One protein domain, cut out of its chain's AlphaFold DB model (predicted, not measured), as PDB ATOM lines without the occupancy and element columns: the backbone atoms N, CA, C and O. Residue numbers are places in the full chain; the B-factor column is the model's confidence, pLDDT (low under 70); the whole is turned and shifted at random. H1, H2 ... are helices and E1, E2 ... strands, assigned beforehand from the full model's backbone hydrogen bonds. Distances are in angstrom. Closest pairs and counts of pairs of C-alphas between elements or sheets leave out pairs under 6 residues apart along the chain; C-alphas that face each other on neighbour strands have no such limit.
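AT A GLANCE: This is residues 3 to 7 and 72 to 241 of the 243 residues of the protein "YciO protein" of Symbiodinium pilosum (UniProt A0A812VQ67). A strongly twisted sheet of six strands runs through the body, with H2 and H3 packed over one face, while H1 and the first part of the long H6 pack together near E2; residues 228 to 241, of which 228 to 240 belong to H6, stick out as a free arm. A small hairpin, E6 and E7, lies beyond H2 with E6 packed on it, and H4 lies out on the periphery, off the sheet. The 175 printed residues hold six named helices and eight named strands, in the order E1 H1 E2 E3 H2 E4 H3 H4 E5 H5 E6 E7 E8 H6; the class is mixed, helices and strands. The large sheet is mixed, in the order E2 E3 E1 E4 E8 E5, and the small one antiparallel. The whole is compact, with a radius of gyration of the C-alphas of 16.9 A and spans of 47 by 43 by 39 A.

HOW THE PARTS SIT: Start at the edge strand E2, residues 106 to 109, which forms a hairpin with E3, residues 114 to 119; N 108 and O 115 are within hydrogen-bond range at 2.9 A. Next comes E1, residues 3 to 6, antiparallel to E3, with N 3 and O 118 at 2.8 A. E4, residues 144 to 146, is the next neighbour of E1, with an angle of 113 degrees between their N-to-C directions, and N 4 and O 144 are within hydrogen-bond range at 2.8 A. E8, residues 206 to 210, is parallel to E4, with N 145 and O 208 at 2.7 A. The other edge is E5, residues 179 to 183, antiparallel to E8, with N 209 and O 180 at 2.7 A. Look now at H2, residues 123 to 134, at a height of 9.2 A over the sheet, over E3 and E1; its closest C-alpha pair with E3 is Thr 118 and Gly 125, 5.6 A apart. E3, H2 and E4 make a split strand-helix-strand unit, two strands running the same way with E1 between them, and its crossover is right-handed. H3, residues 150 to 156, is on the same face, over E8 at a height of 9.2 A: two layers, helices on one face of a sheet. H4, residues 164 to 172, is not on the sheet; it is close to H3 but not clearly touching, the closest C-alphas being Leu 150 and Lys 171 at 7.8 A. H5, residues 190 to 193, only grazes the sheet and touches H2, closest at the C-alphas of Lys 123 and Ile 191, 6.5 A. It leads to the hairpin of E6, residues 194 to 197, and E7, residues 200 to 203, where N 195 and O 202 are 2.9 A apart. E7 runs on into E8 across a break of 2 residues, at 66 degrees. H1, residues 90 to 101, is on the sheet; its closest C-alpha pair with E2 is Leu 100 and Gly 106, 6.9 A. H6, residues 215 to 240, only grazes the sheet with residues 215 to 224, and touches H1 with residues 216 to 224 alone, closest at the C-alphas of Phe 97 and Leu 220, 6.7 A, at a steep tilt of 58 degrees, the same way. In H1, H2, H4 and H6 every O i to N i+4 pair is within hydrogen-bond range; H3 has 1 of 3, beside 3 of 4 O i to N i+3 pairs, and H5 is too short for an i+4 pair.

IN THESE COORDINATES: Find C-alpha 3 at (102.963, -54.033, -13.654), where E1 begins. E3 and H1 each measure 16.4 A from first to last C-alpha, and H2 16.2 A. H6 starts with C-alpha 215 at (102.509, -52.672, -31.138) and runs 37.9 A to C-alpha 240 at (132.424, -39.019, -12.358).

THE WHOLE: The C-alphas farthest apart are those of Asp 138 and Asn 241, 51.2 A. Residues 8 to 71 are not printed; C-alphas 7 and 72 are 17.5 A apart across the cut. Of the links that are printed whole, none is long. Residues 72 to 89 hold no named element. The mean pLDDT of the printed part is 74.1, and 47 residues are under 70, among them 3 to 7, 72 to 94, 134 to 139 and 234 to 241.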
ATOM      1  N   ALA A   3     103.914 -53.161 -14.316       53.84
ATOM      2  CA  ALA A   3     102.963 -54.033 -13.654       53.84
ATOM      3  C   ALA A   3     101.604 -53.810 -14.316       53.84
ATOM      4  O   ALA A   3     101.134 -52.676 -14.402       53.84
ATOM      5  N   ALA A   4     100.995 -54.894 -14.777       51.88
ATOM      6  CA  ALA A   4      99.716 -54.889 -15.451       51.88
ATOM      7  C   ALA A   4      98.691 -55.717 -14.672       51.88
ATOM      8  O   ALA A   4      98.934 -56.845 -14.240       51.88
ATOM      9  N   SER A   5      97.486 -55.193 -14.530       50.88
ATOM     10  CA  SER A   5      96.331 -56.052 -14.309       50.88
ATOM     11  C   SER A   5      95.466 -55.981 -15.547       50.88
ATOM     12  O   SER A   5      95.058 -54.891 -15.938       50.88
ATOM     13  N   LEU A   6      95.140 -57.140 -16.115       45.22
ATOM     14  CA  LEU A   6      94.029 -57.241 -17.057       45.22
ATOM     15  C   LEU A   6      92.790 -56.665 -16.377       45.22
ATOM     16  O   LEU A   6      92.436 -57.088 -15.266       45.22
ATOM     17  N   ALA A   7      92.193 -55.658 -17.005       37.75
ATOM     18  CA  ALA A   7      90.881 -55.191 -16.632       37.75
ATOM     19  C   ALA A   7      89.903 -56.158 -17.290       37.75
ATOM     20  O   ALA A   7      89.645 -56.071 -18.486       37.75
ATOM     21  N   VAL A  72      96.165 -38.923 -13.005       30.80
ATOM     22  CA  VAL A  72      95.935 -38.606 -14.402       30.80
ATOM     23  C   VAL A  72      95.252 -39.841 -14.974       30.80
ATOM     24  O   VAL A  72      95.884 -40.834 -15.325       30.80
ATOM     25  N   TYR A  73      93.926 -39.833 -14.926       33.50
ATOM     26  CA  TYR A  73      93.120 -40.689 -15.760       33.50
ATOM     27  C   TYR A  73      93.300 -40.078 -17.141       33.50
ATOM     28  O   TYR A  73      92.791 -38.988 -17.399       33.50
ATOM     29  N   VAL A  74      94.067 -40.732 -18.014       37.03
ATOM     30  CA  VAL A  74      93.887 -40.486 -19.444       37.03
ATOM     31  C   VAL A  74      92.520 -41.078 -19.748       37.03
ATOM     32  O   VAL A  74      92.363 -42.283 -19.926       37.03
ATOM     33  N   ASN A  75      91.509 -40.230 -19.608       32.59
ATOM     34  CA  ASN A  75      90.151 -40.540 -19.981       32.59
ATOM     35  C   ASN A  75      90.177 -40.668 -21.503       32.59
ATOM     36  O   ASN A  75      90.393 -39.675 -22.189       32.59
ATOM     37  N   LEU A  76      90.026 -41.887 -22.019       42.44
ATOM     38  CA  LEU A  76      89.835 -42.103 -23.455       42.44
ATOM     39  C   LEU A  76      88.469 -41.548 -23.923       42.44
ATOM     40  O   LEU A  76      88.231 -41.471 -25.119       42.44
ATOM     41  N   ASP A  77      87.625 -41.080 -22.990       29.62
ATOM     42  CA  ASP A  77      86.260 -40.599 -23.237       29.62
ATOM     43  C   ASP A  77      86.115 -39.053 -23.280       29.62
ATOM     44  O   ASP A  77      85.042 -38.519 -23.004       29.62
ATOM     45  N   ASN A  78      87.166 -38.293 -23.618       31.55
ATOM     46  CA  ASN A  78      86.989 -36.980 -24.272       31.55
ATOM     47  C   ASN A  78      88.167 -36.728 -25.239       31.55
ATOM     48  O   ASN A  78      89.313 -37.024 -24.895       31.55
ATOM     49  N   PRO A  79      87.910 -36.254 -26.468       35.50
ATOM     50  CA  PRO A  79      88.368 -36.904 -27.687       35.50
ATOM     51  C   PRO A  79      89.780 -36.465 -28.064       35.50
ATOM     52  O   PRO A  79      90.018 -35.332 -28.470       35.50
ATOM     53  N   VAL A  80      90.729 -37.388 -27.993       39.12
ATOM     54  CA  VAL A  80      91.836 -37.390 -28.964       39.12
ATOM     55  C   VAL A  80      91.832 -38.688 -29.776       39.12
ATOM     56  O   VAL A  80      92.478 -38.766 -30.814       39.12
ATOM     57  N   ILE A  81      91.096 -39.710 -29.332       37.81
ATOM     58  CA  ILE A  81      91.152 -41.049 -29.909       37.81
ATOM     59  C   ILE A  81      89.718 -41.597 -29.968       37.81
ATOM     60  O   ILE A  81      89.295 -42.342 -29.092       37.81
ATOM     61  N   GLU A  82      88.941 -41.169 -30.970       36.62
ATOM     62  CA  GLU A  82      87.637 -41.781 -31.300       36.62
ATOM     63  C   GLU A  82      87.793 -43.098 -32.082       36.62
ATOM     64  O   GLU A  82      86.825 -43.835 -32.260       36.62
ATOM     65  N   GLU A  83      89.008 -43.441 -32.510       39.22
ATOM     66  CA  GLU A  83      89.257 -44.594 -33.370       39.22
ATOM     67  C   GLU A  83      90.142 -45.632 -32.666       39.22
ATOM     68  O   GLU A  83      91.089 -45.264 -31.962       39.22
ATOM     69  N   PRO A  84      89.873 -46.943 -32.834       43.91
ATOM     70  CA  PRO A  84      90.832 -47.974 -32.466       43.91
ATOM     71  C   PRO A  84      92.151 -47.625 -33.157       43.91
ATOM     72  O   PRO A  84      92.194 -47.565 -34.378       43.91
ATOM     73  N   LEU A  85      93.200 -47.332 -32.384       45.66
ATOM     74  CA  LEU A  85      94.512 -46.979 -32.926       45.66
ATOM     75  C   LEU A  85      95.069 -48.179 -33.700       45.66
ATOM     76  O   LEU A  85      95.756 -49.025 -33.124       45.66
ATOM     77  N   GLU A  86      94.757 -48.270 -34.991       47.22
ATOM     78  CA  GLU A  86      95.399 -49.213 -35.907       47.22
ATOM     79  C   GLU A  86      96.898 -48.883 -36.014       47.22
ATOM     80  O   GLU A  86      97.720 -49.796 -36.083       47.22
ATOM     81  N   GLU A  87      97.270 -47.603 -35.853       50.22
ATOM     82  CA  GLU A  87      98.653 -47.141 -35.706       50.22
ATOM     83  C   GLU A  87      98.760 -45.996 -34.675       50.22
ATOM     84  O   GLU A  87      98.125 -44.950 -34.831       50.22
ATOM     85  N   PRO A  88      99.544 -46.139 -33.590       53.25
ATOM     86  CA  PRO A  88      99.684 -45.073 -32.607       53.25
ATOM     87  C   PRO A  88     100.565 -43.930 -33.131       53.25
ATOM     88  O   PRO A  88     101.731 -44.128 -33.473       53.25
ATOM     89  N   HIS A  89     100.050 -42.698 -33.107       56.34
ATOM     90  CA  HIS A  89     100.874 -41.506 -33.313       56.34
ATOM     91  C   HIS A  89     101.908 -41.372 -32.178       56.34
ATOM     92  O   HIS A  89     101.552 -41.269 -31.002       56.34
ATOM     93  N   VAL A  90     103.195 -41.308 -32.542       61.25
ATOM     94  CA  VAL A  90     104.359 -41.242 -31.628       61.25
ATOM     95  C   VAL A  90     104.209 -40.175 -30.528       61.25
ATOM     96  O   VAL A  90     104.595 -40.392 -29.380       61.25
ATOM     97  N   SER A  91     103.595 -39.031 -30.842       60.31
ATOM     98  CA  SER A  91     103.378 -37.933 -29.890       60.31
ATOM     99  C   SER A  91     102.402 -38.280 -28.759       60.31
ATOM    100  O   SER A  91     102.589 -37.835 -27.627       60.31
ATOM    101  N   GLN A  92     101.374 -39.085 -29.034       63.84
ATOM    102  CA  GLN A  92     100.359 -39.454 -28.044       63.84
ATOM    103  C   GLN A  92     100.911 -40.478 -27.047       63.84
ATOM    104  O   GLN A  92     100.686 -40.358 -25.839       63.84
ATOM    105  N   LEU A  93     101.703 -41.439 -27.536       67.31
ATOM    106  CA  LEU A  93     102.392 -42.408 -26.681       67.31
ATOM    107  C   LEU A  93     103.404 -41.734 -25.755       67.31
ATOM    108  O   LEU A  93     103.478 -42.102 -24.584       67.31
ATOM    109  N   ALA A  94     104.106 -40.703 -26.230       69.19
ATOM    110  CA  ALA A  94     105.042 -39.939 -25.409       69.19
ATOM    111  C   ALA A  94     104.357 -39.268 -24.202       69.19
ATOM    112  O   ALA A  94     104.891 -39.294 -23.092       69.19
ATOM    113  N   THR A  95     103.152 -38.716 -24.373       70.62
ATOM    114  CA  THR A  95     102.386 -38.139 -23.253       70.62
ATOM    115  C   THR A  95     102.005 -39.208 -22.229       70.62
ATOM    116  O   THR A  95     102.234 -39.020 -21.031       70.62
ATOM    117  N   VAL A  96     101.492 -40.356 -22.687       71.81
ATOM    118  CA  VAL A  96     101.152 -41.494 -21.810       71.81
ATOM    119  C   VAL A  96     102.392 -41.993 -21.066       71.81
ATOM    120  O   VAL A  96     102.349 -42.239 -19.857       71.81
ATOM    121  N   PHE A  97     103.515 -42.102 -21.771       75.12
ATOM    122  CA  PHE A  97     104.792 -42.507 -21.214       75.12
ATOM    123  C   PHE A  97     105.259 -41.562 -20.101       75.12
ATOM    124  O   PHE A  97     105.580 -42.022 -19.003       75.12
ATOM    125  N   ASN A  98     105.222 -40.250 -20.336       74.50
ATOM    126  CA  ASN A  98     105.606 -39.246 -19.342       74.50
ATOM    127  C   ASN A  98     104.746 -39.344 -18.073       74.50
ATOM    128  O   ASN A  98     105.285 -39.376 -16.965       74.50
ATOM    129  N   SER A  99     103.429 -39.521 -18.218       73.44
ATOM    130  CA  SER A  99     102.536 -39.739 -17.071       73.44
ATOM    131  C   SER A  99     102.872 -41.016 -16.286       73.44
ATOM    132  O   SER A  99     102.767 -41.043 -15.056       73.44
ATOM    133  N   LEU A 100     103.308 -42.088 -16.955       73.38
ATOM    134  CA  LEU A 100     103.758 -43.309 -16.277       73.38
ATOM    135  C   LEU A 100     105.096 -43.100 -15.554       73.38
ATOM    136  O   LEU A 100     105.264 -43.598 -14.438       73.38
ATOM    137  N   VAL A 101     106.037 -42.358 -16.144       75.62
ATOM    138  CA  VAL A 101     107.346 -42.044 -15.536       75.62
ATOM    139  C   VAL A 101     107.186 -41.275 -14.222       75.62
ATOM    140  O   VAL A 101     107.945 -41.513 -13.279       75.62
ATOM    141  N   GLU A 102     106.158 -40.438 -14.107       72.62
ATOM    142  CA  GLU A 102     105.808 -39.681 -12.897       72.62
ATOM    143  C   GLU A 102     105.130 -40.528 -11.797       72.62
ATOM    144  O   GLU A 102     104.504 -40.004 -10.877       72.62
ATOM    145  N   ASN A 103     105.301 -41.856 -11.826       69.69
ATOM    146  CA  ASN A 103     104.664 -42.829 -10.926       69.69
ATOM    147  C   ASN A 103     103.138 -42.935 -11.090       69.69
ATOM    148  O   ASN A 103     102.458 -43.426 -10.178       69.69
ATOM    149  N   GLY A 104     102.614 -42.516 -12.244       72.75
ATOM    150  CA  GLY A 104     101.202 -42.595 -12.589       72.75
ATOM    151  C   GLY A 104     100.699 -44.010 -12.897       72.75
ATOM    152  O   GLY A 104     101.394 -45.025 -12.763       72.75
ATOM    153  N   MET A 105      99.434 -44.069 -13.302       74.12
ATOM    154  CA  MET A 105      98.764 -45.266 -13.802       74.12
ATOM    155  C   MET A 105      98.031 -44.901 -15.086       74.12
ATOM    156  O   MET A 105      97.396 -43.854 -15.135       74.12
ATOM    157  N   GLY A 106      98.084 -45.782 -16.079       75.94
ATOM    158  CA  GLY A 106      97.339 -45.652 -17.327       75.94
ATOM    159  C   GLY A 106      96.500 -46.891 -17.620       75.94
ATOM    160  O   GLY A 106      96.641 -47.930 -16.966       75.94
ATOM    161  N   VAL A 107      95.638 -46.779 -18.621       79.06
ATOM    162  CA  VAL A 107      94.940 -47.906 -19.242       79.06
ATOM    163  C   VAL A 107      95.498 -48.051 -20.647       79.06
ATOM    164  O   VAL A 107      95.569 -47.063 -21.369       79.06
ATOM    165  N   ILE A 108      95.914 -49.259 -21.022       75.12
ATOM    166  CA  ILE A 108      96.420 -49.537 -22.369       75.12
ATOM    167  C   ILE A 108      95.613 -50.655 -23.026       75.12
ATOM    168  O   ILE A 108      95.200 -51.591 -22.330       75.12
ATOM    169  N   PRO A 109      95.389 -50.595 -24.346       75.69
ATOM    170  CA  PRO A 109      94.838 -51.724 -25.077       75.69
ATOM    171  C   PRO A 109      95.852 -52.875 -25.075       75.69
ATOM    172  O   PRO A 109      97.053 -52.672 -25.256       75.69
ATOM    173  N   THR A 110      95.376 -54.099 -24.855       74.81
ATOM    174  CA  THR A 110      96.166 -55.314 -25.102       74.81
ATOM    175  C   THR A 110      95.448 -56.191 -26.119       74.81
ATOM    176  O   THR A 110      94.319 -55.915 -26.506       74.81
ATOM    177  N   ASP A 111      96.106 -57.263 -26.538       73.06
ATOM    178  CA  ASP A 111      95.622 -58.287 -27.470       73.06
ATOM    179  C   ASP A 111      94.264 -58.926 -27.113       73.06
ATOM    180  O   ASP A 111      93.624 -59.510 -27.978       73.06
ATOM    181  N   THR A 112      93.808 -58.827 -25.859       68.69
ATOM    182  CA  THR A 112      92.489 -59.362 -25.450       68.69
ATOM    183  C   THR A 112      91.547 -58.312 -24.890       68.69
ATOM    184  O   THR A 112      90.368 -58.290 -25.227       68.69
ATOM    185  N   GLN A 113      92.040 -57.487 -23.971       76.19
ATOM    186  CA  GLN A 113      91.252 -56.528 -23.207       76.19
ATOM    187  C   GLN A 113      92.142 -55.354 -22.818       76.19
ATOM    188  O   GLN A 113      93.369 -55.436 -22.865       76.19
ATOM    189  N   HIS A 114      91.542 -54.263 -22.374       78.25
ATOM    190  CA  HIS A 114      92.310 -53.177 -21.789       78.25
ATOM    191  C   HIS A 114      92.965 -53.631 -20.472       78.25
ATOM    192  O   HIS A 114      92.414 -54.435 -19.716       78.25
ATOM    193  N   ALA A 115      94.168 -53.142 -20.194       79.88
ATOM    194  CA  ALA A 115      94.901 -53.439 -18.970       79.88
ATOM    195  C   ALA A 115      95.249 -52.150 -18.229       79.88
ATOM    196  O   ALA A 115      95.702 -51.176 -18.829       79.88
ATOM    197  N   TYR A 116      95.086 -52.164 -16.906       83.94
ATOM    198  CA  TYR A 116      95.628 -51.122 -16.039       83.94
ATOM    199  C   TYR A 116      97.123 -51.347 -15.886       83.94
ATOM    200  O   TYR A 116      97.536 -52.427 -15.452       83.94
ATOM    201  N   VAL A 117      97.920 -50.331 -16.199       84.19
ATOM    202  CA  VAL A 117      99.378 -50.393 -16.139       84.19
ATOM    203  C   VAL A 117      99.962 -49.309 -15.263       84.19
ATOM    204  O   VAL A 117      99.487 -48.177 -15.197       84.19
ATOM    205  N   THR A 118     101.029 -49.674 -14.571       84.06
ATOM    206  CA  THR A 118     101.811 -48.764 -13.745       84.06
ATOM    207  C   THR A 118     103.254 -49.261 -13.679       84.06
ATOM    208  O   THR A 118     103.499 -50.456 -13.870       84.06
ATOM    209  N   PRO A 119     104.240 -48.403 -13.391       84.06
ATOM    210  CA  PRO A 119     105.601 -48.863 -13.159       84.06
ATOM    211  C   PRO A 119     105.668 -49.845 -11.985       84.06
ATOM    212  O   PRO A 119     105.115 -49.587 -10.918       84.06
ATOM    213  N   VAL A 120     106.423 -50.935 -12.140       84.75
ATOM    214  CA  VAL A 120     106.598 -51.971 -11.097       84.75
ATOM    215  C   VAL A 120     107.157 -51.386  -9.787       84.75
ATOM    216  O   VAL A 120     106.836 -51.855  -8.695       84.75
ATOM    217  N   ASN A 121     107.955 -50.319  -9.889       82.88
ATOM    218  CA  ASN A 121     108.563 -49.629  -8.749       82.88
ATOM    219  C   ASN A 121     107.640 -48.578  -8.099       82.88
ATOM    220  O   ASN A 121     107.938 -48.109  -6.996       82.88
ATOM    221  N   SER A 122     106.526 -48.210  -8.743       81.69
ATOM    222  CA  SER A 122     105.597 -47.202  -8.225       81.69
ATOM    223  C   SER A 122     104.733 -47.789  -7.112       81.69
ATOM    224  O   SER A 122     103.822 -48.587  -7.340       81.69
ATOM    225  N   LYS A 123     104.989 -47.366  -5.870       82.31
ATOM    226  CA  LYS A 123     104.200 -47.819  -4.715       82.31
ATOM    227  C   LYS A 123     102.758 -47.309  -4.761       82.31
ATOM    228  O   LYS A 123     101.835 -48.041  -4.408       82.31
ATOM    229  N   SER A 124     102.573 -46.053  -5.163       80.56
ATOM    230  CA  SER A 124     101.263 -45.407  -5.290       80.56
ATOM    231  C   SER A 124     100.437 -46.055  -6.396       80.56
ATOM    232  O   SER A 124      99.274 -46.391  -6.174       80.56
ATOM    233  N   GLY A 125     101.054 -46.288  -7.553       80.50
ATOM    234  CA  GLY A 125     100.401 -46.875  -8.712       80.50
ATOM    235  C   GLY A 125      99.959 -48.314  -8.471       80.50
ATOM    236  O   GLY A 125      98.783 -48.628  -8.643       80.50
ATOM    237  N   VAL A 126     100.850 -49.172  -7.963       82.44
ATOM    238  CA  VAL A 126     100.517 -50.577  -7.655       82.44
ATOM    239  C   VAL A 126      99.400 -50.671  -6.615       82.44
ATOM    240  O   VAL A 126      98.469 -51.460  -6.779       82.44
ATOM    241  N   ARG A 127      99.439 -49.833  -5.570       81.44
ATOM    242  CA  ARG A 127      98.364 -49.782  -4.570       81.44
ATOM    243  C   ARG A 127      97.034 -49.395  -5.200       81.44
ATOM    244  O   ARG A 127      96.026 -50.020  -4.907       81.44
ATOM    245  N   ARG A 128      97.041 -48.421  -6.105       81.06
ATOM    246  CA  ARG A 128      95.829 -47.979  -6.784       81.06
ATOM    247  C   ARG A 128      95.276 -49.053  -7.729       81.06
ATOM    248  O   ARG A 128      94.061 -49.195  -7.800       81.06
ATOM    249  N   ILE A 129      96.125 -49.855  -8.392       81.56
ATOM    250  CA  ILE A 129      95.661 -51.020  -9.179       81.56
ATOM    251  C   ILE A 129      94.948 -52.004  -8.254       81.56
ATOM    252  O   ILE A 129      93.878 -52.510  -8.587       81.56
ATOM    253  N   TYR A 130      95.524 -52.262  -7.081       79.69
ATOM    254  CA  TYR A 130      94.907 -53.113  -6.074       79.69
ATOM    255  C   TYR A 130      93.598 -52.549  -5.527       79.69
ATOM    256  O   TYR A 130      92.651 -53.313  -5.375       79.69
ATOM    257  N   ASP A 131      93.509 -51.240  -5.294       79.00
ATOM    258  CA  ASP A 131      92.278 -50.588  -4.842       79.00
ATOM    259  C   ASP A 131      91.168 -50.724  -5.902       79.00
ATOM    260  O   ASP A 131      90.044 -51.093  -5.569       79.00
ATOM    261  N   ILE A 132      91.488 -50.518  -7.186       76.62
ATOM    262  CA  ILE A 132      90.546 -50.693  -8.308       76.62
ATOM    263  C   ILE A 132      90.119 -52.162  -8.436       76.62
ATOM    264  O   ILE A 132      88.933 -52.467  -8.548       76.62
ATOM    265  N   LYS A 133      91.073 -53.097  -8.371       72.69
ATOM    266  CA  LYS A 133      90.812 -54.538  -8.501       72.69
ATOM    267  C   LYS A 133      90.077 -55.117  -7.289       72.69
ATOM    268  O   LYS A 133      89.250 -56.009  -7.450       72.69
ATOM    269  N   GLY A 134      90.341 -54.594  -6.093       64.19
ATOM    270  CA  GLY A 134      89.701 -54.984  -4.836       64.19
ATOM    271  C   GLY A 134      88.225 -54.593  -4.758       64.19
ATOM    272  O   GLY A 134      87.481 -55.189  -3.983       64.19
ATOM    273  N   ILE A 135      87.780 -53.649  -5.594       52.00
ATOM    274  CA  ILE A 135      86.355 -53.348  -5.792       52.00
ATOM    275  C   ILE A 135      85.675 -54.437  -6.650       52.00
ATOM    276  O   ILE A 135      84.466 -54.623  -6.537       52.00
ATOM    277  N   ALA A 136      86.429 -55.187  -7.468       49.53
ATOM    278  CA  ALA A 136      85.885 -56.038  -8.527       49.53
ATOM    279  C   ALA A 136      86.154 -57.558  -8.403       49.53
ATOM    280  O   ALA A 136      85.416 -58.331  -9.013       49.53
ATOM    281  N   THR A 137      87.198 -58.058  -7.717       53.34
ATOM    282  CA  THR A 137      87.560 -59.502  -7.790       53.34
ATOM    283  C   THR A 137      88.441 -60.015  -6.634       53.34
ATOM    284  O   THR A 137      89.147 -59.246  -5.987       53.34
ATOM    285  N   ASP A 138      88.437 -61.345  -6.433       62.84
ATOM    286  CA  ASP A 138      89.280 -62.155  -5.532       62.84
ATOM    287  C   ASP A 138      90.637 -61.543  -5.149       62.84
ATOM    288  O   ASP A 138      91.590 -61.510  -5.938       62.84
ATOM    289  N   GLU A 139      90.784 -61.234  -3.859       65.75
ATOM    290  CA  GLU A 139      92.022 -60.758  -3.226       65.75
ATOM    291  C   GLU A 139      93.183 -61.769  -3.277       65.75
ATOM    292  O   GLU A 139      94.252 -61.512  -2.720       65.75
ATOM    293  N   ARG A 140      93.014 -62.929  -3.919       70.88
ATOM    294  CA  ARG A 140      94.038 -63.977  -4.052       70.88
ATOM    295  C   ARG A 140      94.781 -63.949  -5.385       70.88
ATOM    296  O   ARG A 140      95.911 -64.425  -5.429       70.88
ATOM    297  N   LYS A 141      94.206 -63.368  -6.443       80.25
ATOM    298  CA  LYS A 141      94.797 -63.421  -7.791       80.25
ATOM    299  C   LYS A 141      96.037 -62.516  -7.901       80.25
ATOM    300  O   LYS A 141      95.900 -61.314  -7.636       80.25
ATOM    301  N   PRO A 142      97.216 -63.041  -8.299       84.44
ATOM    302  CA  PRO A 142      98.423 -62.236  -8.466       84.44
ATOM    303  C   PRO A 142      98.233 -61.137  -9.523       84.44
ATOM    304  O   PRO A 142      97.360 -61.219 -10.393       84.44
ATOM    305  N   LEU A 143      99.035 -60.074  -9.423       87.12
ATOM    306  CA  LEU A 143      99.185 -59.126 -10.527       87.12
ATOM    307  C   LEU A 143     100.011 -59.770 -11.638       87.12
ATOM    308  O   LEU A 143     100.799 -60.682 -11.386       87.12
ATOM    309  N   SER A 144      99.797 -59.308 -12.862       88.75
ATOM    310  CA  SER A 144     100.586 -59.727 -14.012       88.75
ATOM    311  C   SER A 144     101.676 -58.690 -14.286       88.75
ATOM    312  O   SER A 144     101.527 -57.507 -14.002       88.75
ATOM    313  N   LEU A 145     102.811 -59.121 -14.802       89.06
ATOM    314  CA  LEU A 145     103.866 -58.252 -15.287       89.06
ATOM    315  C   LEU A 145     103.824 -58.297 -16.804       89.06
ATOM    316  O   LEU A 145     103.776 -59.378 -17.397       89.06
ATOM    317  N   LEU A 146     103.801 -57.114 -17.404       88.19
ATOM    318  CA  LEU A 146     103.856 -56.948 -18.844       88.19
ATOM    319  C   LEU A 146     105.331 -56.940 -19.256       88.19
ATOM    320  O   LEU A 146     106.100 -56.069 -18.827       88.19
ATOM    321  N   CYS A 147     105.714 -57.924 -20.057       86.44
ATOM    322  CA  CYS A 147     107.065 -58.090 -20.584       86.44
ATOM    323  C   CYS A 147     107.053 -57.914 -22.104       86.44
ATOM    324  O   CYS A 147     106.097 -58.345 -22.747       86.44
ATOM    325  N   SER A 148     108.131 -57.363 -22.669       84.44
ATOM    326  CA  SER A 148     108.379 -57.436 -24.118       84.44
ATOM    327  C   SER A 148     108.724 -58.866 -24.536       84.44
ATOM    328  O   SER A 148     108.175 -59.386 -25.494       84.44
ATOM    329  N   ASP A 149     109.578 -59.527 -23.747       85.19
ATOM    330  CA  ASP A 149     110.161 -60.822 -24.086       85.19
ATOM    331  C   ASP A 149     110.322 -61.728 -22.868       85.19
ATOM    332  O   ASP A 149     110.351 -61.294 -21.709       85.19
ATOM    333  N   LEU A 150     110.552 -63.012 -23.142       86.25
ATOM    334  CA  LEU A 150     110.920 -63.998 -22.126       86.25
ATOM    335  C   LEU A 150     112.235 -63.664 -21.408       86.25
ATOM    336  O   LEU A 150     112.366 -63.959 -20.221       86.25
ATOM    337  N   SER A 151     113.177 -63.002 -22.083       86.31
ATOM    338  CA  SER A 151     114.435 -62.541 -21.477       86.31
ATOM    339  C   SER A 151     114.204 -61.478 -20.399       86.31
ATOM    340  O   SER A 151     114.909 -61.431 -19.393       86.31
ATOM    341  N   MET A 152     113.190 -60.625 -20.573       85.25
ATOM    342  CA  MET A 152     112.781 -59.689 -19.526       85.25
ATOM    343  C   MET A 152     112.065 -60.437 -18.397       85.25
ATOM    344  O   MET A 152     112.321 -60.177 -17.222       85.25
ATOM    345  N   ALA A 153     111.206 -61.398 -18.744       86.94
ATOM    346  CA  ALA A 153     110.466 -62.207 -17.782       86.94
ATOM    347  C   ALA A 153     111.381 -62.998 -16.826       86.94
ATOM    348  O   ALA A 153     111.096 -63.060 -15.628       86.94
ATOM    349  N   SER A 154     112.502 -63.539 -17.314       88.12
ATOM    350  CA  SER A 154     113.453 -64.326 -16.511       88.12
ATOM    351  C   SER A 154     114.189 -63.530 -15.433       88.12
ATOM    352  O   SER A 154     114.763 -64.123 -14.529       88.12
ATOM    353  N   ARG A 155     114.179 -62.194 -15.498       86.94
ATOM    354  CA  ARG A 155     114.750 -61.338 -14.442       86.94
ATOM    355  C   ARG A 155     113.842 -61.267 -13.216       86.94
ATOM    356  O   ARG A 155     114.282 -61.333 -12.069       86.94
ATOM    357  N   TYR A 156     112.542 -61.179 -13.475       86.94
ATOM    358  CA  TYR A 156     111.517 -60.973 -12.456       86.94
ATOM    359  C   TYR A 156     110.859 -62.270 -11.989       86.94
ATOM    360  O   TYR A 156     110.181 -62.279 -10.962       86.94
ATOM    361  N   CYS A 157     111.063 -63.376 -12.697       89.69
ATOM    362  CA  CYS A 157     110.511 -64.674 -12.336       89.69
ATOM    363  C   CYS A 157     111.573 -65.757 -12.397       89.69
ATOM    364  O   CYS A 157     112.483 -65.711 -13.222       89.69
ATOM    365  N   ASP A 158     111.409 -66.764 -11.549       87.56
ATOM    366  CA  ASP A 158     112.293 -67.921 -11.497       87.56
ATOM    367  C   ASP A 158     111.951 -68.907 -12.625       87.56
ATOM    368  O   ASP A 158     111.323 -69.949 -12.433       87.56
ATOM    369  N   VAL A 159     112.303 -68.511 -13.849       83.50
ATOM    370  CA  VAL A 159     112.097 -69.308 -15.067       83.50
ATOM    371  C   VAL A 159     113.100 -70.467 -15.130       83.50
ATOM    372  O   VAL A 159     112.802 -71.500 -15.721       83.50
ATOM    373  N   ALA A 160     114.267 -70.329 -14.492       80.12
ATOM    374  CA  ALA A 160     115.306 -71.358 -14.457       80.12
ATOM    375  C   ALA A 160     114.874 -72.611 -13.676       80.12
ATOM    376  O   ALA A 160     115.285 -73.716 -14.018       80.12
ATOM    377  N   ALA A 161     114.007 -72.454 -12.672       82.12
ATOM    378  CA  ALA A 161     113.427 -73.572 -11.935       82.12
ATOM    379  C   ALA A 161     112.404 -74.399 -12.746       82.12
ATOM    380  O   ALA A 161     111.968 -75.456 -12.281       82.12
ATOM    381  N   LEU A 162     111.991 -73.951 -13.939       86.00
ATOM    382  CA  LEU A 162     111.031 -74.682 -14.767       86.00
ATOM    383  C   LEU A 162     111.699 -75.844 -15.518       86.00
ATOM    384  O   LEU A 162     112.772 -75.676 -16.102       86.00
ATOM    385  N   PRO A 163     111.043 -77.016 -15.624       90.31
ATOM    386  CA  PRO A 163     111.539 -78.088 -16.476       90.31
ATOM    387  C   PRO A 163     111.595 -77.649 -17.947       90.31
ATOM    388  O   PRO A 163     110.676 -76.999 -18.450       90.31
ATOM    389  N   ARG A 164     112.629 -78.088 -18.677       88.62
ATOM    390  CA  ARG A 164     112.890 -77.696 -20.079       88.62
ATOM    391  C   ARG A 164     111.675 -77.829 -21.008       88.62
ATOM    392  O   ARG A 164     111.462 -76.966 -21.854       88.62
ATOM    393  N   LYS A 165     110.860 -78.878 -20.829       89.38
ATOM    394  CA  LYS A 165     109.633 -79.098 -21.618       89.38
ATOM    395  C   LYS A 165     108.621 -77.960 -21.438       89.38
ATOM    396  O   LYS A 165     108.107 -77.441 -22.421       89.38
ATOM    397  N   TRP A 166     108.387 -77.521 -20.200       89.12
ATOM    398  CA  TRP A 166     107.468 -76.419 -19.896       89.12
ATOM    399  C   TRP A 166     107.961 -75.089 -20.455       89.12
ATOM    400  O   TRP A 166     107.172 -74.329 -21.009       89.12
ATOM    401  N   PHE A 167     109.268 -74.833 -20.376       88.69
ATOM    402  CA  PHE A 167     109.859 -73.641 -20.979       88.69
ATOM    403  C   PHE A 167     109.673 -73.614 -22.504       88.69
ATOM    404  O   PHE A 167     109.314 -72.582 -23.068       88.69
ATOM    405  N   GLN A 168     109.855 -74.756 -23.174       89.25
ATOM    406  CA  GLN A 168     109.654 -74.863 -24.619       89.25
ATOM    407  C   GLN A 168     108.187 -74.646 -25.016       89.25
ATOM    408  O   GLN A 168     107.929 -73.920 -25.974       89.25
ATOM    409  N   HIS A 169     107.237 -75.186 -24.246       89.44
ATOM    410  CA  HIS A 169     105.807 -74.918 -24.439       89.44
ATOM    411  C   HIS A 169     105.447 -73.447 -24.205       89.44
ATOM    412  O   HIS A 169     104.702 -72.854 -24.979       89.44
ATOM    413  N   MET A 170     106.007 -72.825 -23.167       88.56
ATOM    414  CA  MET A 170     105.800 -71.403 -22.908       88.56
ATOM    415  C   MET A 170     106.298 -70.559 -24.086       88.56
ATOM    416  O   MET A 170     105.596 -69.658 -24.530       88.56
ATOM    417  N   LYS A 171     107.468 -70.894 -24.643       88.44
ATOM    418  CA  LYS A 171     108.021 -70.211 -25.817       88.44
ATOM    419  C   LYS A 171     107.169 -70.402 -27.074       88.44
ATOM    420  O   LYS A 171     107.072 -69.467 -27.851       88.44
ATOM    421  N   SER A 172     106.541 -71.563 -27.275       89.25
ATOM    422  CA  SER A 172     105.652 -71.773 -28.431       89.25
ATOM    423  C   SER A 172     104.326 -71.017 -28.333       89.25
ATOM    424  O   SER A 172     103.717 -70.736 -29.356       89.25
ATOM    425  N   CYS A 173     103.869 -70.700 -27.118       86.56
ATOM    426  CA  CYS A 173     102.610 -69.984 -26.893       86.56
ATOM    427  C   CYS A 173     102.771 -68.456 -26.833       86.56
ATOM    428  O   CYS A 173     101.775 -67.751 -26.689       86.56
ATOM    429  N   LEU A 174     104.006 -67.948 -26.878       85.88
ATOM    430  CA  LEU A 174     104.314 -66.523 -26.789       85.88
ATOM    431  C   LEU A 174     104.942 -66.031 -28.099       85.88
ATOM    432  O   LEU A 174     105.773 -66.745 -28.661       85.88
ATOM    433  N   PRO A 175     104.620 -64.810 -28.556       85.56
ATOM    434  CA  PRO A 175     103.731 -63.814 -27.941       85.56
ATOM    435  C   PRO A 175     102.238 -64.151 -28.118       85.56
ATOM    436  O   PRO A 175     101.843 -64.726 -29.129       85.56
ATOM    437  N   GLY A 176     101.395 -63.804 -27.139       81.06
ATOM    438  CA  GLY A 176      99.964 -64.109 -27.218       81.06
ATOM    439  C   GLY A 176      99.158 -63.879 -25.931       81.06
ATOM    440  O   GLY A 176      99.714 -63.470 -24.905       81.06
ATOM    441  N   PRO A 177      97.853 -64.217 -25.949       82.31
ATOM    442  CA  PRO A 177      96.874 -63.870 -24.913       82.31
ATOM    443  C   PRO A 177      96.971 -64.726 -23.641       82.31
ATOM    444  O   PRO A 177      95.995 -64.892 -22.907       82.31
ATOM    445  N   TYR A 178      98.147 -65.279 -23.356       87.62
ATOM    446  CA  TYR A 178      98.388 -66.166 -22.229       87.62
ATOM    447  C   TYR A 178      99.033 -65.422 -21.063       87.62
ATOM    448  O   TYR A 178      99.788 -64.464 -21.222       87.62
ATOM    449  N   THR A 179      98.719 -65.857 -19.846       88.25
ATOM    450  CA  THR A 179      99.345 -65.342 -18.628       88.25
ATOM    451  C   THR A 179      99.841 -66.512 -17.795       88.25
ATOM    452  O   THR A 179      99.048 -67.310 -17.302       88.25
ATOM    453  N   PHE A 180     101.159 -66.615 -17.652       89.94
ATOM    454  CA  PHE A 180     101.808 -67.694 -16.914       89.94
ATOM    455  C   PHE A 180     102.002 -67.277 -15.463       89.94
ATOM    456  O   PHE A 180     102.632 -66.259 -15.197       89.94
ATOM    457  N   ILE A 181     101.468 -68.044 -14.514       90.62
ATOM    458  CA  ILE A 181     101.685 -67.790 -13.088       90.62
ATOM    459  C   ILE A 181     102.967 -68.507 -12.681       90.62
ATOM    460  O   ILE A 181     103.037 -69.732 -12.730       90.62
ATOM    461  N   LEU A 182     103.985 -67.735 -12.315       91.56
ATOM    462  CA  LEU A 182     105.320 -68.231 -12.004       91.56
ATOM    463  C   LEU A 182     105.799 -67.693 -10.661       91.56
ATOM    464  O   LEU A 182     105.298 -66.692 -10.144       91.56
ATOM    465  N   ARG A 183     106.784 -68.373 -10.072       91.88
ATOM    466  CA  ARG A 183     107.394 -67.932  -8.819       91.88
ATOM    467  C   ARG A 183     108.162 -66.633  -9.056       91.88
ATOM    468  O   ARG A 183     108.974 -66.540  -9.976       91.88
ATOM    469  N   ALA A 184     107.903 -65.636  -8.219       91.25
ATOM    470  CA  ALA A 184     108.559 -64.344  -8.322       91.25
ATOM    471  C   ALA A 184     110.028 -64.431  -7.881       91.25
ATOM    472  O   ALA A 184     110.354 -65.068  -6.875       91.25
ATOM    473  N   SER A 185     110.892 -63.746  -8.626       90.69
ATOM    474  CA  SER A 185     112.288 -63.489  -8.272       90.69
ATOM    475  C   SER A 185     112.369 -62.457  -7.136       90.69
ATOM    476  O   SER A 185     111.466 -61.622  -6.999       90.69
ATOM    477  N   PRO A 186     113.448 -62.447  -6.332       88.06
ATOM    478  CA  PRO A 186     113.714 -61.377  -5.368       88.06
ATOM    479  C   PRO A 186     113.802 -59.971  -5.986       88.06
ATOM    480  O   PRO A 186     113.648 -58.994  -5.255       88.06
ATOM    481  N   GLU A 187     114.012 -59.846  -7.304       87.44
ATOM    482  CA  GLU A 187     113.996 -58.550  -8.002       87.44
ATOM    483  C   GLU A 187     112.612 -57.880  -8.000       87.44
ATOM    484  O   GLU A 187     112.509 -56.663  -8.168       87.44
ATOM    485  N   VAL A 188     111.533 -58.647  -7.807       87.81
ATOM    486  CA  VAL A 188     110.172 -58.100  -7.792       87.81
ATOM    487  C   VAL A 188     109.933 -57.340  -6.484       87.81
ATOM    488  O   VAL A 188     110.036 -57.920  -5.397       87.81
ATOM    489  N   PRO A 189     109.533 -56.055  -6.543       87.75
ATOM    490  CA  PRO A 189     109.209 -55.287  -5.353       87.75
ATOM    491  C   PRO A 189     108.117 -55.960  -4.524       87.75
ATOM    492  O   PRO A 189     107.066 -56.350  -5.037       87.75
ATOM    493  N   ARG A 190     108.317 -55.999  -3.200       87.94
ATOM    494  CA  ARG A 190     107.341 -56.583  -2.262       87.94
ATOM    495  C   ARG A 190     105.943 -55.992  -2.414       87.94
ATOM    496  O   ARG A 190     104.983 -56.695  -2.164       87.94
ATOM    497  N   ILE A 191     105.804 -54.746  -2.871       86.00
ATOM    498  CA  ILE A 191     104.490 -54.124  -3.082       86.00
ATOM    499  C   ILE A 191     103.647 -54.803  -4.168       86.00
ATOM    500  O   ILE A 191     102.426 -54.763  -4.099       86.00
ATOM    501  N   VAL A 192     104.274 -55.453  -5.149       85.50
ATOM    502  CA  VAL A 192     103.554 -56.231  -6.167       85.50
ATOM    503  C   VAL A 192     103.093 -57.565  -5.589       85.50
ATOM    504  O   VAL A 192     102.022 -58.050  -5.936       85.50
ATOM    505  N   LEU A 193     103.871 -58.144  -4.674       85.75
ATOM    506  CA  LEU A 193     103.602 -59.443  -4.056       85.75
ATOM    507  C   LEU A 193     102.692 -59.352  -2.823       85.75
ATOM    508  O   LEU A 193     102.004 -60.314  -2.478       85.75
ATOM    509  N   GLU A 194     102.690 -58.206  -2.151       85.12
ATOM    510  CA  GLU A 194     101.937 -57.947  -0.932       85.12
ATOM    511  C   GLU A 194     100.713 -57.083  -1.231       85.12
ATOM    512  O   GLU A 194     100.823 -55.914  -1.598       85.12
ATOM    513  N   HIS A 195      99.532 -57.644  -0.995       80.06
ATOM    514  CA  HIS A 195      98.274 -56.917  -1.081       80.06
ATOM    515  C   HIS A 195      97.733 -56.642   0.326       80.06
ATOM    516  O   HIS A 195      97.568 -57.564   1.129       80.06
ATOM    517  N   LYS A 196      97.450 -55.374   0.638       74.56
ATOM    518  CA  LYS A 196      96.840 -54.966   1.911       74.56
ATOM    519  C   LYS A 196      95.351 -54.713   1.698       74.56
ATOM    520  O   LYS A 196      95.002 -53.700   1.105       74.56
ATOM    521  N   SER A 197      94.494 -55.584   2.226       72.31
ATOM    522  CA  SER A 197      93.041 -55.367   2.249       72.31
ATOM    523  C   SER A 197      92.566 -55.166   3.680       72.31
ATOM    524  O   SER A 197      92.896 -55.976   4.539       72.31
ATOM    525  N   ARG A 198      91.803 -54.094   3.940       73.50
ATOM    526  CA  ARG A 198      91.259 -53.684   5.255       73.50
ATOM    527  C   ARG A 198      92.213 -53.954   6.434       73.50
ATOM    528  O   ARG A 198      93.031 -53.100   6.751       73.50
ATOM    529  N   ASN A 199      92.125 -55.144   7.036       72.69
ATOM    530  CA  ASN A 199      92.877 -55.564   8.225       72.69
ATOM    531  C   ASN A 199      93.800 -56.781   7.993       72.69
ATOM    532  O   ASN A 199      94.347 -57.326   8.949       72.69
ATOM    533  N   LYS A 200      93.974 -57.240   6.749       76.50
ATOM    534  CA  LYS A 200      94.750 -58.432   6.391       76.50
ATOM    535  C   LYS A 200      95.766 -58.130   5.291       76.50
ATOM    536  O   LYS A 200      95.449 -57.540   4.259       76.50
ATOM    537  N   VAL A 201      97.004 -58.571   5.510       80.19
ATOM    538  CA  VAL A 201      98.077 -58.507   4.512       80.19
ATOM    539  C   VAL A 201      98.237 -59.881   3.883       80.19
ATOM    540  O   VAL A 201      98.609 -60.843   4.555       80.19
ATOM    541  N   TRP A 202      97.963 -59.971   2.588       80.00
ATOM    542  CA  TRP A 202      98.177 -61.171   1.797       80.00
ATOM    543  C   TRP A 202      99.554 -61.105   1.153       80.00
ATOM    544  O   TRP A 202      99.822 -60.209   0.355       80.00
ATOM    545  N   LYS A 203     100.426 -62.054   1.497       84.44
ATOM    546  CA  LYS A 203     101.759 -62.183   0.902       84.44
ATOM    547  C   LYS A 203     101.742 -63.307  -0.122       84.44
ATOM    548  O   LYS A 203     101.503 -64.458   0.239       84.44
ATOM    549  N   ARG A 204     101.992 -62.976  -1.382       85.12
ATOM    550  CA  ARG A 204     102.074 -63.943  -2.479       85.12
ATOM    551  C   ARG A 204     103.531 -64.207  -2.825       85.12
ATOM    552  O   ARG A 204     104.392 -63.357  -2.626       85.12
ATOM    553  N   ARG A 205     103.804 -65.407  -3.327       87.94
ATOM    554  CA  ARG A 205     105.129 -65.799  -3.837       87.94
ATOM    555  C   ARG A 205     105.150 -65.932  -5.358       87.94
ATOM    556  O   ARG A 205     106.194 -66.209  -5.935       87.94
ATOM    557  N   GLU A 206     103.994 -65.739  -5.977       89.62
ATOM    558  CA  GLU A 206     103.754 -65.947  -7.394       89.62
ATOM    559  C   GLU A 206     103.332 -64.639  -8.050       89.62
ATOM    560  O   GLU A 206     102.694 -63.783  -7.426       89.62
ATOM    561  N   VAL A 207     103.676 -64.511  -9.323       90.38
ATOM    562  CA  VAL A 207     103.356 -63.375 -10.173       90.38
ATOM    563  C   VAL A 207     102.952 -63.887 -11.554       90.38
ATOM    564  O   VAL A 207     103.445 -64.914 -12.017       90.38
ATOM    565  N   GLY A 208     102.010 -63.205 -12.203       90.31
ATOM    566  CA  GLY A 208     101.666 -63.500 -13.591       90.31
ATOM    567  C   GLY A 208     102.696 -62.891 -14.539       90.31
ATOM    568  O   GLY A 208     103.128 -61.767 -14.320       90.31
ATOM    569  N   ILE A 209     103.054 -63.582 -15.611       89.94
ATOM    570  CA  ILE A 209     103.851 -63.054 -16.721       89.94
ATOM    571  C   ILE A 209     102.970 -63.028 -17.956       89.94
ATOM    572  O   ILE A 209     102.364 -64.045 -18.297       89.94
ATOM    573  N   ARG A 210     102.933 -61.884 -18.640       88.69
ATOM    574  CA  ARG A 210     102.231 -61.715 -19.910       88.69
ATOM    575  C   ARG A 210     103.160 -61.080 -20.942       88.69
ATOM    576  O   ARG A 210     103.767 -60.048 -20.662       88.69
ATOM    577  N   VAL A 211     103.223 -61.688 -22.126       89.19
ATOM    578  CA  VAL A 211     103.929 -61.161 -23.304       89.19
ATOM    579  C   VAL A 211     102.884 -60.912 -24.397       89.19
ATOM    580  O   VAL A 211     102.568 -61.833 -25.156       89.19
ATOM    581  N   PRO A 212     102.262 -59.721 -24.417       84.94
ATOM    582  CA  PRO A 212     101.206 -59.405 -25.371       84.94
ATOM    583  C   PRO A 212     101.777 -59.144 -26.769       84.94
ATOM    584  O   PRO A 212     102.855 -58.566 -26.920       84.94
ATOM    585  N   ASN A 213     101.008 -59.515 -27.791       82.81
ATOM    586  CA  ASN A 213     101.303 -59.190 -29.185       82.81
ATOM    587  C   ASN A 213     100.571 -57.898 -29.595       82.81
ATOM    588  O   ASN A 213      99.538 -57.951 -30.257       82.81
ATOM    589  N   ASN A 214     101.033 -56.743 -29.108       79.06
ATOM    590  CA  ASN A 214     100.440 -55.443 -29.434       79.06
ATOM    591  C   ASN A 214     101.543 -54.387 -29.614       79.06
ATOM    592  O   ASN A 214     102.376 -54.205 -28.721       79.06
ATOM    593  N   SER A 215     101.520 -53.687 -30.751       76.94
ATOM    594  CA  SER A 215     102.509 -52.672 -31.138       76.94
ATOM    595  C   SER A 215     102.607 -51.521 -30.131       76.94
ATOM    596  O   SER A 215     103.712 -51.084 -29.817       76.94
ATOM    597  N   ILE A 216     101.484 -51.090 -29.551       77.44
ATOM    598  CA  ILE A 216     101.423 -50.030 -28.532       77.44
ATOM    599  C   ILE A 216     102.170 -50.458 -27.272       77.44
ATOM    600  O   ILE A 216     102.953 -49.697 -26.704       77.44
ATOM    601  N   VAL A 217     101.945 -51.698 -26.831       78.06
ATOM    602  CA  VAL A 217     102.617 -52.237 -25.646       78.06
ATOM    603  C   VAL A 217     104.121 -52.318 -25.874       78.06
ATOM    604  O   VAL A 217     104.894 -51.981 -24.978       78.06
ATOM    605  N   TRP A 218     104.531 -52.778 -27.054       80.25
ATOM    606  CA  TRP A 218     105.939 -52.931 -27.401       80.25
ATOM    607  C   TRP A 218     106.653 -51.585 -27.395       80.25
ATOM    608  O   TRP A 218     107.650 -51.451 -26.694       80.25
ATOM    609  N   GLN A 219     106.089 -50.577 -28.069       78.88
ATOM    610  CA  GLN A 219     106.635 -49.216 -28.080       78.88
ATOM    611  C   GLN A 219     106.760 -48.648 -26.661       78.88
ATOM    612  O   GLN A 219     107.823 -48.185 -26.266       78.88
ATOM    613  N   LEU A 220     105.720 -48.794 -25.833       77.81
ATOM    614  CA  LEU A 220     105.734 -48.296 -24.457       77.81
ATOM    615  C   LEU A 220     106.798 -48.979 -23.575       77.81
ATOM    616  O   LEU A 220     107.386 -48.352 -22.690       77.81
ATOM    617  N   VAL A 221     107.020 -50.284 -23.764       78.94
ATOM    618  CA  VAL A 221     108.042 -51.037 -23.021       78.94
ATOM    619  C   VAL A 221     109.447 -50.686 -23.511       78.94
ATOM    620  O   VAL A 221     110.349 -50.569 -22.677       78.94
ATOM    621  N   GLU A 222     109.618 -50.484 -24.815       80.25
ATOM    622  CA  GLU A 222     110.876 -50.056 -25.428       80.25
ATOM    623  C   GLU A 222     111.280 -48.663 -24.930       80.25
ATOM    624  O   GLU A 222     112.356 -48.509 -24.347       80.25
ATOM    625  N   ASP A 223     110.367 -47.688 -24.996       78.94
ATOM    626  CA  ASP A 223     110.564 -46.330 -24.472       78.94
ATOM    627  C   ASP A 223     110.957 -46.354 -22.988       78.94
ATOM    628  O   ASP A 223     111.844 -45.623 -22.524       78.94
ATOM    629  N   TRP A 224     110.346 -47.262 -22.221       78.75
ATOM    630  CA  TRP A 224     110.679 -47.459 -20.815       78.75
ATOM    631  C   TRP A 224     112.096 -47.991 -20.615       78.75
ATOM    632  O   TRP A 224     112.790 -47.562 -19.688       78.75
ATOM    633  N   ASN A 225     112.538 -48.929 -21.449       74.75
ATOM    634  CA  ASN A 225     113.893 -49.465 -21.386       74.75
ATOM    635  C   ASN A 225     114.921 -48.398 -21.777       74.75
ATOM    636  O   ASN A 225     115.869 -48.184 -21.015       74.75
ATOM    637  N   CYS A 226     114.696 -47.671 -22.875       73.06
ATOM    638  CA  CYS A 226     115.563 -46.579 -23.318       73.06
ATOM    639  C   CYS A 226     115.712 -45.497 -22.241       73.06
ATOM    640  O   CYS A 226     116.830 -45.078 -21.939       73.06
ATOM    641  N   ASN A 227     114.618 -45.093 -21.587       75.19
ATOM    642  CA  ASN A 227     114.671 -44.123 -20.488       75.19
ATOM    643  C   ASN A 227     115.463 -44.658 -19.283       75.19
ATOM    644  O   ASN A 227     116.301 -43.948 -18.725       75.19
ATOM    645  N   LEU A 228     115.262 -45.921 -18.891       69.12
ATOM    646  CA  LEU A 228     116.030 -46.526 -17.799       69.12
ATOM    647  C   LEU A 228     117.527 -46.596 -18.112       69.12
ATOM    648  O   LEU A 228     118.347 -46.337 -17.228       69.12
ATOM    649  N   GLU A 229     117.892 -46.952 -19.340       70.50
ATOM    650  CA  GLU A 229     119.286 -46.961 -19.775       70.50
ATOM    651  C   GLU A 229     119.885 -45.561 -19.813       70.50
ATOM    652  O   GLU A 229     120.989 -45.357 -19.307       70.50
ATOM    653  N   TRP A 230     119.156 -44.593 -20.366       71.12
ATOM    654  CA  TRP A 230     119.566 -43.196 -20.381       71.12
ATOM    655  C   TRP A 230     119.774 -42.674 -18.958       71.12
ATOM    656  O   TRP A 230     120.818 -42.087 -18.670       71.12
ATOM    657  N   ARG A 231     118.853 -42.967 -18.029       64.50
ATOM    658  CA  ARG A 231     119.021 -42.639 -16.608       64.50
ATOM    659  C   ARG A 231     120.260 -43.309 -16.030       64.50
ATOM    660  O   ARG A 231     121.038 -42.626 -15.379       64.50
ATOM    661  N   ARG A 232     120.504 -44.600 -16.286       67.00
ATOM    662  CA  ARG A 232     121.733 -45.268 -15.811       67.00
ATOM    663  C   ARG A 232     122.994 -44.583 -16.333       67.00
ATOM    664  O   ARG A 232     123.874 -44.293 -15.531       67.00
ATOM    665  N   ARG A 233     123.072 -44.294 -17.636       71.12
ATOM    666  CA  ARG A 233     124.240 -43.640 -18.253       71.12
ATOM    667  C   ARG A 233     124.489 -42.248 -17.658       71.12
ATOM    668  O   ARG A 233     125.614 -41.961 -17.267       71.12
ATOM    669  N   ASN A 234     123.443 -41.432 -17.503       68.62
ATOM    670  CA  ASN A 234     123.570 -40.065 -16.980       68.62
ATOM    671  C   ASN A 234     123.828 -39.999 -15.468       68.62
ATOM    672  O   ASN A 234     124.530 -39.108 -14.996       68.62
ATOM    673  N   TYR A 235     123.313 -40.957 -14.692       58.66
ATOM    674  CA  TYR A 235     123.680 -41.078 -13.279       58.66
ATOM    675  C   TYR A 235     125.161 -41.448 -13.110       58.66
ATOM    676  O   TYR A 235     125.807 -40.947 -12.195       58.66
ATOM    677  N   MET A 236     125.717 -42.285 -13.996       54.56
ATOM    678  CA  MET A 236     127.136 -42.652 -13.937       54.56
ATOM    679  C   MET A 236     128.065 -41.518 -14.384       54.56
ATOM    680  O   MET A 236     129.105 -41.326 -13.764       54.56
ATOM    681  N   SER A 237     127.689 -40.721 -15.386       58.81
ATOM    682  CA  SER A 237     128.471 -39.540 -15.776       58.81
ATOM    683  C   SER A 237     128.416 -38.418 -14.731       58.81
ATOM    684  O   SER A 237     129.412 -37.733 -14.521       58.81
ATOM    685  N   GLY A 238     127.289 -38.250 -14.029       56.22
ATOM    686  CA  GLY A 238     127.161 -37.278 -12.936       56.22
ATOM    687  C   GLY A 238     128.006 -37.611 -11.699       56.22
ATOM    688  O   GLY A 238     128.457 -36.701 -11.016       56.22
ATOM    689  N   LEU A 239     128.268 -38.897 -11.440       53.47
ATOM    690  CA  LEU A 239     129.142 -39.365 -10.352       53.47
ATOM    691  C   LEU A 239     130.640 -39.202 -10.656       53.47
ATOM    692  O   LEU A 239     131.438 -39.106  -9.730       53.47
ATOM    693  N   LEU A 240     131.026 -39.170 -11.934       52.91
ATOM    694  CA  LEU A 240     132.424 -39.019 -12.358       52.91
ATOM    695  C   LEU A 240     132.881 -37.551 -12.442       52.91
ATOM    696  O   LEU A 240     134.078 -37.299 -12.484       52.91
ATOM    697  N   ASN A 241     131.950 -36.590 -12.419       52.22
ATOM    698  CA  ASN A 241     132.236 -35.152 -12.523       52.22
ATOM    699  C   ASN A 241     132.248 -34.410 -11.171       52.22
ATOM    700  O   ASN A 241     132.305 -33.184 -11.146       52.22
TER     701      ASN A 241